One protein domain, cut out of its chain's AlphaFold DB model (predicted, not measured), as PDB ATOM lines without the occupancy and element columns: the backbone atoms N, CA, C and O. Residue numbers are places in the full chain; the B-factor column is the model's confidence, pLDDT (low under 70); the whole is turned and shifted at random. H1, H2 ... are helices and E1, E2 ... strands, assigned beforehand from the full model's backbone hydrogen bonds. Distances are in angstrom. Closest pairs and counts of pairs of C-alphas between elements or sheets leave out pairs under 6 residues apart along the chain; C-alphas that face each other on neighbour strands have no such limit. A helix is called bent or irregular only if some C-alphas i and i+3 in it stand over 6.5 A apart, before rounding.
ATOM      1  N   LEU A  50      92.845  12.827 -58.587       95.31
ATOM      2  CA  LEU A  50      93.694  11.723 -58.128       95.31
ATOM      3  C   LEU A  50      94.228  11.975 -56.717       95.31
ATOM      4  O   LEU A  50      94.372  13.127 -56.285       95.31
ATOM      5  N   THR A  51      94.568  10.906 -55.993       96.25
ATOM      6  CA  THR A  51      95.375  11.060 -54.779       96.25
ATOM      7  C   THR A  51      96.798  11.487 -55.160       96.25
ATOM      8  O   THR A  51      97.247  11.207 -56.273       96.25
ATOM      9  N   PRO A  52      97.545  12.176 -54.280       96.75
ATOM     10  CA  PRO A  52      98.901  12.585 -54.624       96.75
ATOM     11  C   PRO A  52      99.840  11.422 -54.990       96.75
ATOM     12  O   PRO A  52     100.552  11.562 -55.983       96.75
ATOM     13  N   PRO A  53      99.832  10.272 -54.281       96.31
ATOM     14  CA  PRO A  53     100.585   9.095 -54.711       96.31
ATOM     15  C   PRO A  53     100.180   8.566 -56.094       96.31
ATOM     16  O   PRO A  53     101.076   8.261 -56.873       96.31
ATOM     17  N   ASP A  54      98.881   8.515 -56.419       95.12
ATOM     18  CA  ASP A  54      98.395   8.030 -57.728       95.12
ATOM     19  C   ASP A  54      98.747   8.993 -58.871       95.12
ATOM     20  O   ASP A  54      99.011   8.582 -59.995       95.12
ATOM     21  N   CYS A  55      98.776  10.300 -58.602       94.44
ATOM     22  CA  CYS A  55      99.305  11.264 -59.562       94.44
ATOM     23  C   CYS A  55     100.811  11.048 -59.770       94.44
ATOM     24  O   CYS A  55     101.282  10.999 -60.903       94.44
ATOM     25  N   CYS A  56     101.571  10.886 -58.685       94.88
ATOM     26  CA  CYS A  56     103.011  10.661 -58.756       94.88
ATOM     27  C   CYS A  56     103.392   9.308 -59.362       94.88
ATOM     28  O   CYS A  56     104.505   9.189 -59.860       94.88
ATOM     29  N   SER A  57     102.514   8.301 -59.350       93.81
ATOM     30  CA  SER A  57     102.793   7.018 -60.004       93.81
ATOM     31  C   SER A  57     102.820   7.114 -61.527       93.81
ATOM     32  O   SER A  57     103.256   6.166 -62.164       93.81
ATOM     33  N   GLN A  58     102.370   8.232 -62.103       91.88
ATOM     34  CA  GLN A  58     102.489   8.522 -63.535       91.88
ATOM     35  C   GLN A  58     103.775   9.292 -63.880       91.88
ATOM     36  O   GLN A  58     104.049   9.546 -65.049       91.88
ATOM     37  N   LEU A  59     104.565   9.687 -62.875       92.62
ATOM     38  CA  LEU A  59     105.797  10.454 -63.046       92.62
ATOM     39  C   LEU A  59     107.006   9.538 -62.872       92.62
ATOM     40  O   LEU A  59     107.092   8.780 -61.901       92.62
ATOM     41  N   ASN A  60     107.962   9.629 -63.796       93.94
ATOM     42  CA  ASN A  60     109.190   8.850 -63.718       93.94
ATOM     43  C   ASN A  60     109.960   9.164 -62.425       93.94
ATOM     44  O   ASN A  60     110.005  10.296 -61.947       93.94
ATOM     45  N   GLY A  61     110.553   8.137 -61.820       94.94
ATOM     46  CA  GLY A  61     111.467   8.318 -60.696       94.94
ATOM     47  C   GLY A  61     110.871   8.703 -59.347       94.94
ATOM     48  O   GLY A  61     111.597   8.643 -58.359       94.94
ATOM     49  N   VAL A  62     109.592   9.077 -59.237       96.88
ATOM     50  CA  VAL A  62     109.034   9.505 -57.944       96.88
ATOM     51  C   VAL A  62     108.835   8.304 -57.013       96.88
ATOM     52  O   VAL A  62     108.285   7.264 -57.385       96.88
ATOM     53  N   ASN A  63     109.256   8.442 -55.757       97.12
ATOM     54  CA  ASN A  63     108.967   7.491 -54.693       97.12
ATOM     55  C   ASN A  63     107.579   7.771 -54.096       97.12
ATOM     56  O   ASN A  63     107.425   8.516 -53.124       97.12
ATOM     57  N   THR A  64     106.559   7.139 -54.675       96.62
ATOM     58  CA  THR A  64     105.142   7.328 -54.319       96.62
ATOM     59  C   THR A  64     104.830   7.050 -52.845       96.62
ATOM     60  O   THR A  64     103.962   7.710 -52.271       96.62
ATOM     61  N   GLN A  65     105.580   6.156 -52.188       96.00
ATOM     62  CA  GLN A  65     105.391   5.828 -50.769       96.00
ATOM     63  C   GLN A  65     105.729   7.001 -49.838       96.00
ATOM     64  O   GLN A  65     105.179   7.103 -48.741       96.00
ATOM     65  N   GLN A  66     106.607   7.911 -50.269       97.38
ATOM     66  CA  GLN A  66     107.056   9.054 -49.468       97.38
ATOM     67  C   GLN A  66     106.308  10.354 -49.788       97.38
ATOM     68  O   GLN A  66     106.447  11.336 -49.061       97.38
ATOM     69  N   VAL A  67     105.467  10.378 -50.826       97.56
ATOM     70  CA  VAL A  67     104.771  11.598 -51.278       97.56
ATOM     71  C   VAL A  67     103.900  12.204 -50.174       97.56
ATOM     72  O   VAL A  67     103.920  13.414 -49.955       97.56
ATOM     73  N   ASN A  68     103.170  11.382 -49.415       96.38
ATOM     74  CA  ASN A  68     102.355  11.895 -48.310       96.38
ATOM     75  C   ASN A  68     103.213  12.490 -47.181       96.38
ATOM     76  O   ASN A  68     102.837  13.519 -46.619       96.38
ATOM     77  N   ALA A  69     104.371  11.893 -46.881       96.88
ATOM     78  CA  ALA A  69     105.311  12.431 -45.898       96.88
ATOM     79  C   ALA A  69     105.878  13.784 -46.358       96.88
ATOM     80  O   ALA A  69     105.870  14.743 -45.590       96.88
ATOM     81  N   TRP A  70     106.224  13.909 -47.639       98.00
ATOM     82  CA  TRP A  70     106.632  15.180 -48.235       98.00
ATOM     83  C   TRP A  70     105.558  16.272 -48.084       98.00
ATOM     84  O   TRP A  70     105.853  17.406 -47.709       98.00
ATOM     85  N   PHE A  71     104.276  15.950 -48.281       97.94
ATOM     86  CA  PHE A  71     103.194  16.911 -48.030       97.94
ATOM     87  C   PHE A  71     103.035  17.285 -46.547       97.94
ATOM     88  O   PHE A  71     102.581  18.396 -46.243       97.94
ATOM     89  N   VAL A  72     103.383  16.387 -45.621       97.69
ATOM     90  CA  VAL A  72     103.446  16.701 -44.186       97.69
ATOM     91  C   VAL A  72     104.577  17.696 -43.915       97.69
ATOM     92  O   VAL A  72     104.340  18.703 -43.247       97.69
ATOM     93  N   GLU A  73     105.756  17.491 -44.506       97.81
ATOM     94  CA  GLU A  73     106.895  18.420 -44.421       97.81
ATOM     95  C   GLU A  73     106.568  19.802 -45.008       97.81
ATOM     96  O   GLU A  73     106.963  20.827 -44.457       97.81
ATOM     97  N   LYS A  74     105.768  19.862 -46.085       97.25
ATOM     98  CA  LYS A  74     105.252  21.125 -46.654       97.25
ATOM     99  C   LYS A  74     104.124  21.763 -45.848       97.25
ATOM    100  O   LYS A  74     103.533  22.743 -46.300       97.25
ATOM    101  N   ASN A  75     103.810  21.236 -44.665       97.31
ATOM    102  CA  ASN A  75     102.748  21.740 -43.803       97.31
ATOM    103  C   ASN A  75     101.367  21.751 -44.499       97.31
ATOM    104  O   ASN A  75     100.519  22.578 -44.174       97.31
ATOM    105  N   ILE A  76     101.129  20.852 -45.461       97.75
ATOM    106  CA  ILE A  76      99.857  20.718 -46.193       97.75
ATOM    107  C   ILE A  76      99.017  19.584 -45.598       97.75
ATOM    108  O   ILE A  76      97.817  19.753 -45.363       97.75
ATOM    109  N   LEU A  77      99.652  18.444 -45.319       97.25
ATOM    110  CA  LEU A  77      99.038  17.317 -44.622       97.25
ATOM    111  C   LEU A  77      99.444  17.294 -43.144       97.25
ATOM    112  O   LEU A  77     100.457  17.855 -42.729       97.25
ATOM    113  N   MET A  78      98.634  16.619 -42.339       96.12
ATOM    114  CA  MET A  78      98.978  16.193 -40.987       96.12
ATOM    115  C   MET A  78      98.739  14.697 -40.849       96.12
ATOM    116  O   MET A  78      97.726  14.179 -41.327       96.12
ATOM    117  N   LYS A  79      99.663  14.015 -40.175       93.75
ATOM    118  CA  LYS A  79      99.488  12.616 -39.795       93.75
ATOM    119  C   LYS A  79      98.403  12.520 -38.725       93.75
ATOM    120  O   LYS A  79      98.363  13.329 -37.799       93.75
ATOM    121  N   VAL A  80      97.521  11.544 -38.874       90.50
ATOM    122  CA  VAL A  80      96.531  11.157 -37.865       90.50
ATOM    123  C   VAL A  80      96.693   9.668 -37.572       90.50
ATOM    124  O   VAL A  80      97.478   8.996 -38.236       90.50
ATOM    125  N   GLU A  81      95.958   9.144 -36.593       84.81
ATOM    126  CA  GLU A  81      96.013   7.720 -36.226       84.81
ATOM    127  C   GLU A  81      95.826   6.798 -37.443       84.81
ATOM    128  O   GLU A  81      96.553   5.821 -37.611       84.81
ATOM    129  N   ARG A  82      94.900   7.158 -38.341       82.56
ATOM    130  CA  ARG A  82      94.606   6.421 -39.574       82.56
ATOM    131  C   ARG A  82      94.742   7.318 -40.801       82.56
ATOM    132  O   ARG A  82      93.782   7.955 -41.231       82.56
ATOM    133  N   GLY A  83      95.950   7.363 -41.355       86.88
ATOM    134  CA  GLY A  83      96.256   8.081 -42.594       86.88
ATOM    135  C   GLY A  83      96.616   9.553 -42.382       86.88
ATOM    136  O   GLY A  83      97.355   9.903 -41.460       86.88
ATOM    137  N   HIS A  84      96.120  10.416 -43.271       92.75
ATOM    138  CA  HIS A  84      96.463  11.838 -43.297       92.75
ATOM    139  C   HIS A  84      95.215  12.708 -43.450       92.75
ATOM    140  O   HIS A  84      94.271  12.353 -44.158       92.75
ATOM    141  N   LYS A  85      95.234  13.883 -42.814       95.12
ATOM    142  CA  LYS A  85      94.222  14.928 -43.010       95.12
ATOM    143  C   LYS A  85      94.835  16.179 -43.625       95.12
ATOM    144  O   LYS A  85      95.986  16.512 -43.352       95.12
ATOM    145  N   VAL A  86      94.050  16.902 -44.418       97.31
ATOM    146  CA  VAL A  86      94.455  18.188 -44.998       97.31
ATOM    147  C   VAL A  86      94.326  19.299 -43.956       97.31
ATOM    148  O   VAL A  86      93.255  19.478 -43.355       97.31
ATOM    149  N   LYS A  87      95.401  20.070 -43.755       97.12
ATOM    150  CA  LYS A  87      95.408  21.241 -42.865       97.12
ATOM    151  C   LYS A  87      94.504  22.347 -43.414       97.12
ATOM    152  O   LYS A  87      94.386  22.514 -44.625       97.12
ATOM    153  N   GLY A  88      93.878  23.119 -42.523       96.62
ATOM    154  CA  GLY A  88      92.845  24.102 -42.885       96.62
ATOM    155  C   GLY A  88      93.275  25.105 -43.960       96.62
ATOM    156  O   GLY A  88      92.545  25.304 -44.921       96.62
ATOM    157  N   HIS A  89      94.492  25.656 -43.865       96.50
ATOM    158  CA  HIS A  89      95.008  26.642 -44.834       96.50
ATOM    159  C   HIS A  89      95.253  26.076 -46.248       96.50
ATOM    160  O   HIS A  89      95.302  26.831 -47.222       96.50
ATOM    161  N   ALA A  90      95.420  24.756 -46.366       96.94
ATOM    162  CA  ALA A  90      95.713  24.065 -47.621       96.94
ATOM    163  C   ALA A  90      94.488  23.356 -48.219       96.94
ATOM    164  O   ALA A  90      94.510  22.968 -49.396       96.94
ATOM    165  N   ARG A  91      93.435  23.181 -47.411       95.56
ATOM    166  CA  ARG A  91      92.196  22.505 -47.791       95.56
ATOM    167  C   ARG A  91      91.480  23.279 -48.887       95.56
ATOM    168  O   ARG A  91      91.462  24.504 -48.874       95.56
ATOM    169  N   ASP A  92      90.987  22.548 -49.881       95.44
ATOM    170  CA  ASP A  92      90.296  23.033 -51.085       95.44
ATOM    171  C   ASP A  92      91.125  23.961 -51.994       95.44
ATOM    172  O   ASP A  92      90.750  24.212 -53.139       95.44
ATOM    173  N   LYS A  93      92.312  24.382 -51.543       96.19
ATOM    174  CA  LYS A  93      93.320  25.093 -52.329       96.19
ATOM    175  C   LYS A  93      94.208  24.124 -53.101       96.19
ATOM    176  O   LYS A  93      94.327  24.259 -54.315       96.19
ATOM    177  N   TYR A  94      94.819  23.160 -52.415       97.12
ATOM    178  CA  TYR A  94      95.725  22.175 -53.027       97.12
ATOM    179  C   TYR A  94      95.151  20.763 -52.978       97.12
ATOM    180  O   TYR A  94      95.266  20.009 -53.940       97.12
ATOM    181  N   LEU A  95      94.501  20.417 -51.869       97.75
ATOM    182  CA  LEU A  95      93.928  19.098 -51.647       97.75
ATOM    183  C   LEU A  95      92.500  19.231 -51.131       97.75
ATOM    184  O   LEU A  95      92.235  20.046 -50.247       97.75
ATOM    185  N   ARG A  96      91.590  18.396 -51.632       96.81
ATOM    186  CA  ARG A  96      90.263  18.209 -51.036       96.81
ATOM    187  C   ARG A  96      90.297  17.001 -50.119       96.81
ATOM    188  O   ARG A  96      90.792  15.944 -50.508       96.81
ATOM    189  N   GLN A  97      89.761  17.158 -48.914       95.31
ATOM    190  CA  GLN A  97      89.594  16.046 -47.985       95.31
ATOM    191  C   GLN A  97      88.403  15.191 -48.423       95.31
ATOM    192  O   GLN A  97      87.318  15.707 -48.684       95.31
ATOM    193  N   LYS A  98      88.600  13.879 -48.448       92.88
ATOM    194  CA  LYS A  98      87.558  12.871 -48.610       92.88
ATOM    195  C   LYS A  98      87.508  11.975 -47.376       92.88
ATOM    196  O   LYS A  98      88.469  11.902 -46.600       92.88
ATOM    197  N   CYS A  99      86.354  11.357 -47.173       89.56
ATOM    198  CA  CYS A  99      86.090  10.419 -46.094       89.56
ATOM    199  C   CYS A  99      85.217   9.305 -46.656       89.56
ATOM    200  O   CYS A  99      84.125   9.594 -47.132       89.56
ATOM    201  N   ASP A 100      85.687   8.070 -46.547       88.44
ATOM    202  CA  ASP A 100      84.923   6.864 -46.864       88.44
ATOM    203  C   ASP A 100      84.844   5.970 -45.619       88.44
ATOM    204  O   ASP A 100      85.397   6.298 -44.565       88.44
ATOM    205  N   LYS A 101      84.123   4.851 -45.709       87.06
ATOM    206  CA  LYS A 101      84.066   3.837 -44.649       87.06
ATOM    207  C   LYS A 101      84.914   2.635 -45.053       87.06
ATOM    208  O   LYS A 101      84.817   2.169 -46.185       87.06
ATOM    209  N   SER A 102      85.733   2.129 -44.133       84.44
ATOM    210  CA  SER A 102      86.414   0.847 -44.319       84.44
ATOM    211  C   SER A 102      85.404  -0.305 -44.310       84.44
ATOM    212  O   SER A 102      84.239  -0.126 -43.944       84.44
ATOM    213  N   LYS A 103      85.859  -1.512 -44.667       86.25
ATOM    214  CA  LYS A 103      85.048  -2.737 -44.570       86.25
ATOM    215  C   LYS A 103      84.505  -2.975 -43.153       86.25
ATOM    216  O   LYS A 103      83.394  -3.464 -43.010       86.25
ATOM    217  N   ASP A 104      85.242  -2.535 -42.134       88.88
ATOM    218  CA  ASP A 104      84.862  -2.634 -40.717       88.88
ATOM    219  C   ASP A 104      83.945  -1.479 -40.258       88.88
ATOM    220  O   ASP A 104      83.721  -1.285 -39.066       88.88
ATOM    221  N   GLY A 105      83.459  -0.648 -41.187       88.94
ATOM    222  CA  GLY A 105      82.561   0.480 -40.917       88.94
ATOM    223  C   GLY A 105      83.236   1.725 -40.334       88.94
ATOM    224  O   GLY A 105      82.568   2.741 -40.123       88.94
ATOM    225  N   LEU A 106      84.549   1.683 -40.100       86.56
ATOM    226  CA  LEU A 106      85.303   2.781 -39.496       86.56
ATOM    227  C   LEU A 106      85.645   3.856 -40.541       86.56
ATOM    228  O   LEU A 106      85.960   3.518 -41.685       86.56
ATOM    229  N   PRO A 107      85.612   5.154 -40.185       85.00
ATOM    230  CA  PRO A 107      85.927   6.219 -41.128       85.00
ATOM    231  C   PRO A 107      87.399   6.163 -41.554       85.00
ATOM    232  O   PRO A 107      88.304   6.036 -40.723       85.00
ATOM    233  N   TYR A 108      87.632   6.305 -42.855       85.94
ATOM    234  CA  TYR A 108      88.947   6.410 -43.472       85.94
ATOM    235  C   TYR A 108      89.059   7.724 -44.245       85.94
ATOM    236  O   TYR A 108      88.195   8.072 -45.050       85.94
ATOM    237  N   TYR A 109      90.145   8.453 -44.000       89.19
ATOM    238  CA  TYR A 109      90.394   9.773 -44.564       89.19
ATOM    239  C   TYR A 109      91.491   9.706 -45.623       89.19
ATOM    240  O   TYR A 109      92.596   9.236 -45.355       89.19
ATOM    241  N   TYR A 110      91.208  10.259 -46.798       91.62
ATOM    242  CA  TYR A 110      92.180  10.449 -47.875       91.62
ATOM    243  C   TYR A 110      91.990  11.816 -48.523       91.62
ATOM    244  O   TYR A 110      91.030  12.535 -48.239       91.62
ATOM    245  N   SER A 111      92.928  12.205 -49.375       95.31
ATOM    246  CA  SER A 111      92.903  13.503 -50.037       95.31
ATOM    247  C   SER A 111      93.153  13.370 -51.526       95.31
ATOM    248  O   SER A 111      94.000  12.577 -51.931       95.31
ATOM    249  N   ILE A 112      92.464  14.195 -52.309       97.12
ATOM    250  CA  ILE A 112      92.610  14.269 -53.764       97.12
ATOM    251  C   ILE A 112      93.094  15.653 -54.196       97.12
ATOM    252  O   ILE A 112      92.786  16.655 -53.542       97.12
ATOM    253  N   LEU A 113      93.837  15.718 -55.295       97.88
ATOM    254  CA  LEU A 113      94.386  16.955 -55.844       97.88
ATOM    255  C   LEU A 113      93.286  17.846 -56.425       97.88
ATOM    256  O   LEU A 113      92.403  17.398 -57.156       97.88
ATOM    257  N   THR A 114      93.362  19.144 -56.141       97.25
ATOM    258  CA  THR A 114      92.695  20.155 -56.973       97.25
ATOM    259  C   THR A 114      93.528  20.398 -58.233       97.25
ATOM    260  O   THR A 114      94.696  20.020 -58.282       97.25
ATOM    261  N   VAL A 115      92.991  21.111 -59.227       94.75
ATOM    262  CA  VAL A 115      93.784  21.566 -60.391       94.75
ATOM    263  C   VAL A 115      95.034  22.333 -59.942       94.75
ATOM    264  O   VAL A 115      96.139  22.108 -60.432       94.75
ATOM    265  N   LYS A 116      94.887  23.210 -58.944       95.38
ATOM    266  CA  LYS A 116      96.008  23.962 -58.368       95.38
ATOM    267  C   LYS A 116      96.985  23.060 -57.608       95.38
ATOM    268  O   LYS A 116      98.185  23.316 -57.643       95.38
ATOM    269  N   GLY A 117      96.490  22.022 -56.938       96.62
ATOM    270  CA  GLY A 117      97.302  20.988 -56.299       96.62
ATOM    271  C   GLY A 117      98.133  20.195 -57.296       96.62
ATOM    272  O   GLY A 117      99.335  20.066 -57.094       96.62
ATOM    273  N   ALA A 118      97.519  19.731 -58.384       95.69
ATOM    274  CA  ALA A 118      98.200  18.998 -59.447       95.69
ATOM    275  C   ALA A 118      99.312  19.847 -60.083       95.69
ATOM    276  O   ALA A 118     100.459  19.413 -60.151       95.69
ATOM    277  N   LYS A 119      99.019  21.113 -60.415       94.06
ATOM    278  CA  LYS A 119     100.025  22.068 -60.920       94.06
ATOM    279  C   LYS A 119     101.158  22.321 -59.923       94.06
ATOM    280  O   LYS A 119     102.320  22.386 -60.313       94.06
ATOM    281  N   TYR A 120     100.837  22.457 -58.636       95.25
ATOM    282  CA  TYR A 120     101.843  22.620 -57.584       95.25
ATOM    283  C   TYR A 120     102.751  21.388 -57.461       95.25
ATOM    284  O   TYR A 120     103.969  21.534 -57.364       95.25
ATOM    285  N   LEU A 121     102.162  20.191 -57.492       95.69
ATOM    286  CA  LEU A 121     102.873  18.925 -57.378       95.69
ATOM    287  C   LEU A 121     103.784  18.680 -58.587       95.69
ATOM    288  O   LEU A 121     104.963  18.389 -58.407       95.69
ATOM    289  N   TYR A 122     103.282  18.895 -59.803       94.00
ATOM    290  CA  TYR A 122     104.081  18.758 -61.021       94.00
ATOM    291  C   TYR A 122     105.215  19.787 -61.097       94.00
ATOM    292  O   TYR A 122     106.343  19.459 -61.448       94.00
ATOM    293  N   LYS A 123     104.978  21.030 -60.662       93.44
ATOM    294  CA  LYS A 123     106.064  22.011 -60.525       93.44
ATOM    295  C   LYS A 123     107.137  21.539 -59.537       93.44
ATOM    296  O   LYS A 123     108.320  21.763 -59.759       93.44
ATOM    297  N   ALA A 124     106.748  20.903 -58.430       95.81
ATOM    298  CA  ALA A 124     107.712  20.328 -57.495       95.81
ATOM    299  C   ALA A 124     108.498  19.160 -58.111       95.81
ATOM    300  O   ALA A 124     109.677  19.025 -57.793       95.81
ATOM    301  N   TYR A 125     107.877  18.373 -58.995       95.25
ATOM    302  CA  TYR A 125     108.554  17.340 -59.778       95.25
ATOM    303  C   TYR A 125     109.639  17.949 -60.665       95.25
ATOM    304  O   TYR A 125     110.801  17.646 -60.443       95.25
ATOM    305  N   LEU A 126     109.295  18.893 -61.549       92.00
ATOM    306  CA  LEU A 126     110.252  19.546 -62.461       92.00
ATOM    307  C   LEU A 126     111.418  20.257 -61.752       92.00
ATOM    308  O   LEU A 126     112.481  20.450 -62.330       92.00
ATOM    309  N   GLU A 127     111.225  20.666 -60.499       94.62
ATOM    310  CA  GLU A 127     112.255  21.313 -59.680       94.62
ATOM    311  C   GLU A 127     113.047  20.320 -58.807       94.62
ATOM    312  O   GLU A 127     113.763  20.741 -57.901       94.62
ATOM    313  N   ASN A 128     112.896  19.011 -59.033       94.81
ATOM    314  CA  ASN A 128     113.519  17.939 -58.251       94.81
ATOM    315  C   ASN A 128     113.257  18.032 -56.733       94.81
ATOM    316  O   ASN A 128     114.116  17.729 -55.906       94.81
ATOM    317  N   ARG A 129     112.078  18.523 -56.339       96.94
ATOM    318  CA  ARG A 129     111.717  18.712 -54.922       96.94
ATOM    319  C   ARG A 129     110.901  17.565 -54.352       96.94
ATOM    320  O   ARG A 129     110.650  17.581 -53.148       96.94
ATOM    321  N   LEU A 130     110.429  16.644 -55.189       97.31
ATOM    322  CA  LEU A 130     109.709  15.451 -54.750       97.31
ATOM    323  C   LEU A 130     110.672  14.395 -54.200       97.31
ATOM    324  O   LEU A 130     111.859  14.420 -54.520       97.31
ATOM    325  N   PRO A 131     110.182  13.461 -53.367       97.62
ATOM    326  CA  PRO A 131     110.995  12.336 -52.939       97.62
ATOM    327  C   PRO A 131     111.246  11.419 -54.139       97.62
ATOM    328  O   PRO A 131     110.351  10.687 -54.561       97.62
ATOM    329  N   MET A 132     112.451  11.469 -54.697       97.25
ATOM    330  CA  MET A 132     112.850  10.626 -55.824       97.25
ATOM    331  C   MET A 132     113.364   9.264 -55.340       97.25
ATOM    332  O   MET A 132     113.827   9.112 -54.204       97.25
ATOM    333  N   LYS A 133     113.261   8.245 -56.193       96.69
ATOM    334  CA  LYS A 133     113.888   6.940 -55.973       96.69
ATOM    335  C   LYS A 133     115.412   7.083 -56.023       96.69
ATOM    336  O   LYS A 133     115.941   7.959 -56.700       96.69
ATOM    337  N   LYS A 134     116.121   6.211 -55.298       95.38
ATOM    338  CA  LYS A 134     117.594   6.242 -55.223       95.38
ATOM    339  C   LYS A 134     118.261   5.904 -56.560       95.38
ATOM    340  O   LYS A 134     119.359   6.372 -56.817       95.38
ATOM    341  N   ASP A 135     117.596   5.081 -57.356       93.38
ATOM    342  CA  ASP A 135     118.011   4.548 -58.653       93.38
ATOM    343  C   ASP A 135     117.350   5.279 -59.837       93.38
ATOM    344  O   ASP A 135     117.309   4.751 -60.943       93.38
ATOM    345  N   TRP A 136     116.807   6.481 -59.618       94.81
ATOM    346  CA  TRP A 136     116.206   7.285 -60.683       94.81
ATOM    347  C   TRP A 136     117.263   7.831 -61.661       94.81
ATOM    348  O   TRP A 136     118.336   8.267 -61.255       94.81
ATOM    349  N   ASP A 137     116.920   7.842 -62.951       91.50
ATOM    350  CA  ASP A 137     117.763   8.241 -64.090       91.50
ATOM    351  C   ASP A 137     117.978   9.761 -64.248       91.50
ATOM    352  O   ASP A 137     118.761  10.191 -65.094       91.50
ATOM    353  N   GLY A 138     117.298  10.587 -63.445       91.62
ATOM    354  CA  GLY A 138     117.378  12.048 -63.514       91.62
ATOM    355  C   GLY A 138     116.542  12.680 -64.632       91.62
ATOM    356  O   GLY A 138     116.599  13.898 -64.816       91.62
ATOM    357  N   LEU A 139     115.760  11.888 -65.373       91.12
ATOM    358  CA  LEU A 139     114.933  12.364 -66.477       91.12
ATOM    359  C   LEU A 139     113.503  12.647 -66.012       91.12
ATOM    360  O   LEU A 139     112.816  11.782 -65.463       91.12
ATOM    361  N   PHE A 140     113.035  13.867 -66.284       88.69
ATOM    362  CA  PHE A 140     111.665  14.292 -66.001       88.69
ATOM    363  C   PHE A 140     110.718  13.875 -67.123       88.69
ATOM    364  O   PHE A 140     110.413  14.657 -68.022       88.69
ATOM    365  N   THR A 141     110.245  12.636 -67.070       87.06
ATOM    366  CA  THR A 141     109.299  12.076 -68.044       87.06
ATOM    367  C   THR A 141     108.037  11.552 -67.362       87.06
ATOM    368  O   THR A 141     107.964  11.459 -66.130       87.06
ATOM    369  N   TYR A 142     107.021  11.245 -68.165       83.00
ATOM    370  CA  TYR A 142     105.887  10.435 -67.732       83.00
ATOM    371  C   TYR A 142     106.255   8.962 -67.871       83.00
ATOM    372  O   TYR A 142     107.013   8.592 -68.767       83.00
ATOM    373  N   ILE A 143     105.727   8.123 -66.985       73.88
ATOM    374  CA  ILE A 143     105.770   6.681 -67.206       73.88
ATOM    375  C   ILE A 143     104.763   6.413 -68.323       73.88
ATOM    376  O   ILE A 143     103.569   6.640 -68.131       73.88
ATOM    377  N   GLU A 144     105.247   6.022 -69.504       52.56
ATOM    378  CA  GLU A 144     104.375   5.527 -70.571       52.56
ATOM    379  C   GLU A 144     103.614   4.313 -70.019       52.56
ATOM    380  O   GLU A 144     104.231   3.334 -69.590       52.56
ATOM    381  N   CYS A 145     102.287   4.432 -69.928       44.00
ATOM    382  CA  CYS A 145     101.396   3.327 -69.575       44.00
ATOM    383  C   CYS A 145     101.244   2.359 -70.748       44.00
ATOM    384  O   CYS A 145     101.077   2.851 -71.887       44.00
TER     385      CYS A 145
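Overview. This is residues 50 to 145 of the 145 residues of an uncharacterized protein of Psychromonas ingrahamii (strain 37) (UniProt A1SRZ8). A hairpin of two long strands, E3 and E4, makes one end of the model, with the small hairpin E1 and E2 packed on it through E2; H2 packs on E1 and E2, H3 runs away from the end of E4, and the last stretch, residues 127 to 145, winds past the far end of the model with no named element. The centre of H1 lies nearest to the mean of the C-alphas, at 5.3 A; H1 touches H2 and is near H3, H2 and H3 are apart, and the centres of the three helices make a triangle. The printed part has 96 residues, with the order H1, H2, E1, E2, E3, E4, H3; both two-stranded sheets are antiparallel. The class is mixed, helices and strands, with under half of the residues, 47, in named elements. The whole is compact, with a radius of gyration of the C-alphas of 13.8 A and spans of 42 by 29 by 22 A.

Along the chain. H1, residues 52 to 56, begins at C-alpha 52 at (98.901, 12.585, -54.624) and is 6.1 A long from first to last C-alpha. H2, residues 64 to 73, is 15.0 A long and irregular: C-alphas 65 and 68 are 7.2 A apart. E1, residues 77 to 79, and E2, residues 84 to 86, are short strands of 6.8 A and 6.9 A. E3, residues 95 to 101, is 19.5 A long, and E4, residues 107 to 113, is 20.1 A long, ending at C-alpha 113 at (94.386, 16.955, -55.844). H3, residues 115 to 126, is 16.7 A long and ends at C-alpha 126 at (110.252, 19.546, -62.461).

Arrangement. H1 and H2 touch, their closest C-alphas being those of Pro 53 and Thr 64, 4.9 A apart. H1 is close to H3 but not clearly touching it; the closest C-alphas, of Cys 55 and Ala 118, are 7.8 A apart. The closest C-alphas of H2 and E1 are those of Phe 71 and Leu 77, at 5.4 A. E1 and E2 form a hairpin, antiparallel at 147 degrees, with N 78 and O 85 within hydrogen-bond range at 2.8 A. The closest C-alphas of E2 and E4 are those of His 84 and Tyr 110, at 6.4 A. E3 and E4 form a hairpin, antiparallel at 151 degrees, with N 96 and O 112 at 2.8 A and N 108 and O 100 at 2.8 A within range. Every O i to N i+4 pair is within range in H1 and H3, and 4 of 6 are in H2.

Size, cuts and confidence. The two C-alphas farthest apart are those of Gly 105 and Gly 138, at 43.1 A. The printed part has no cut, and no link between its named elements is long. The mean pLDDT of the printed part is 92.8, and residues 144 to 145, at the chain's end, are under 70.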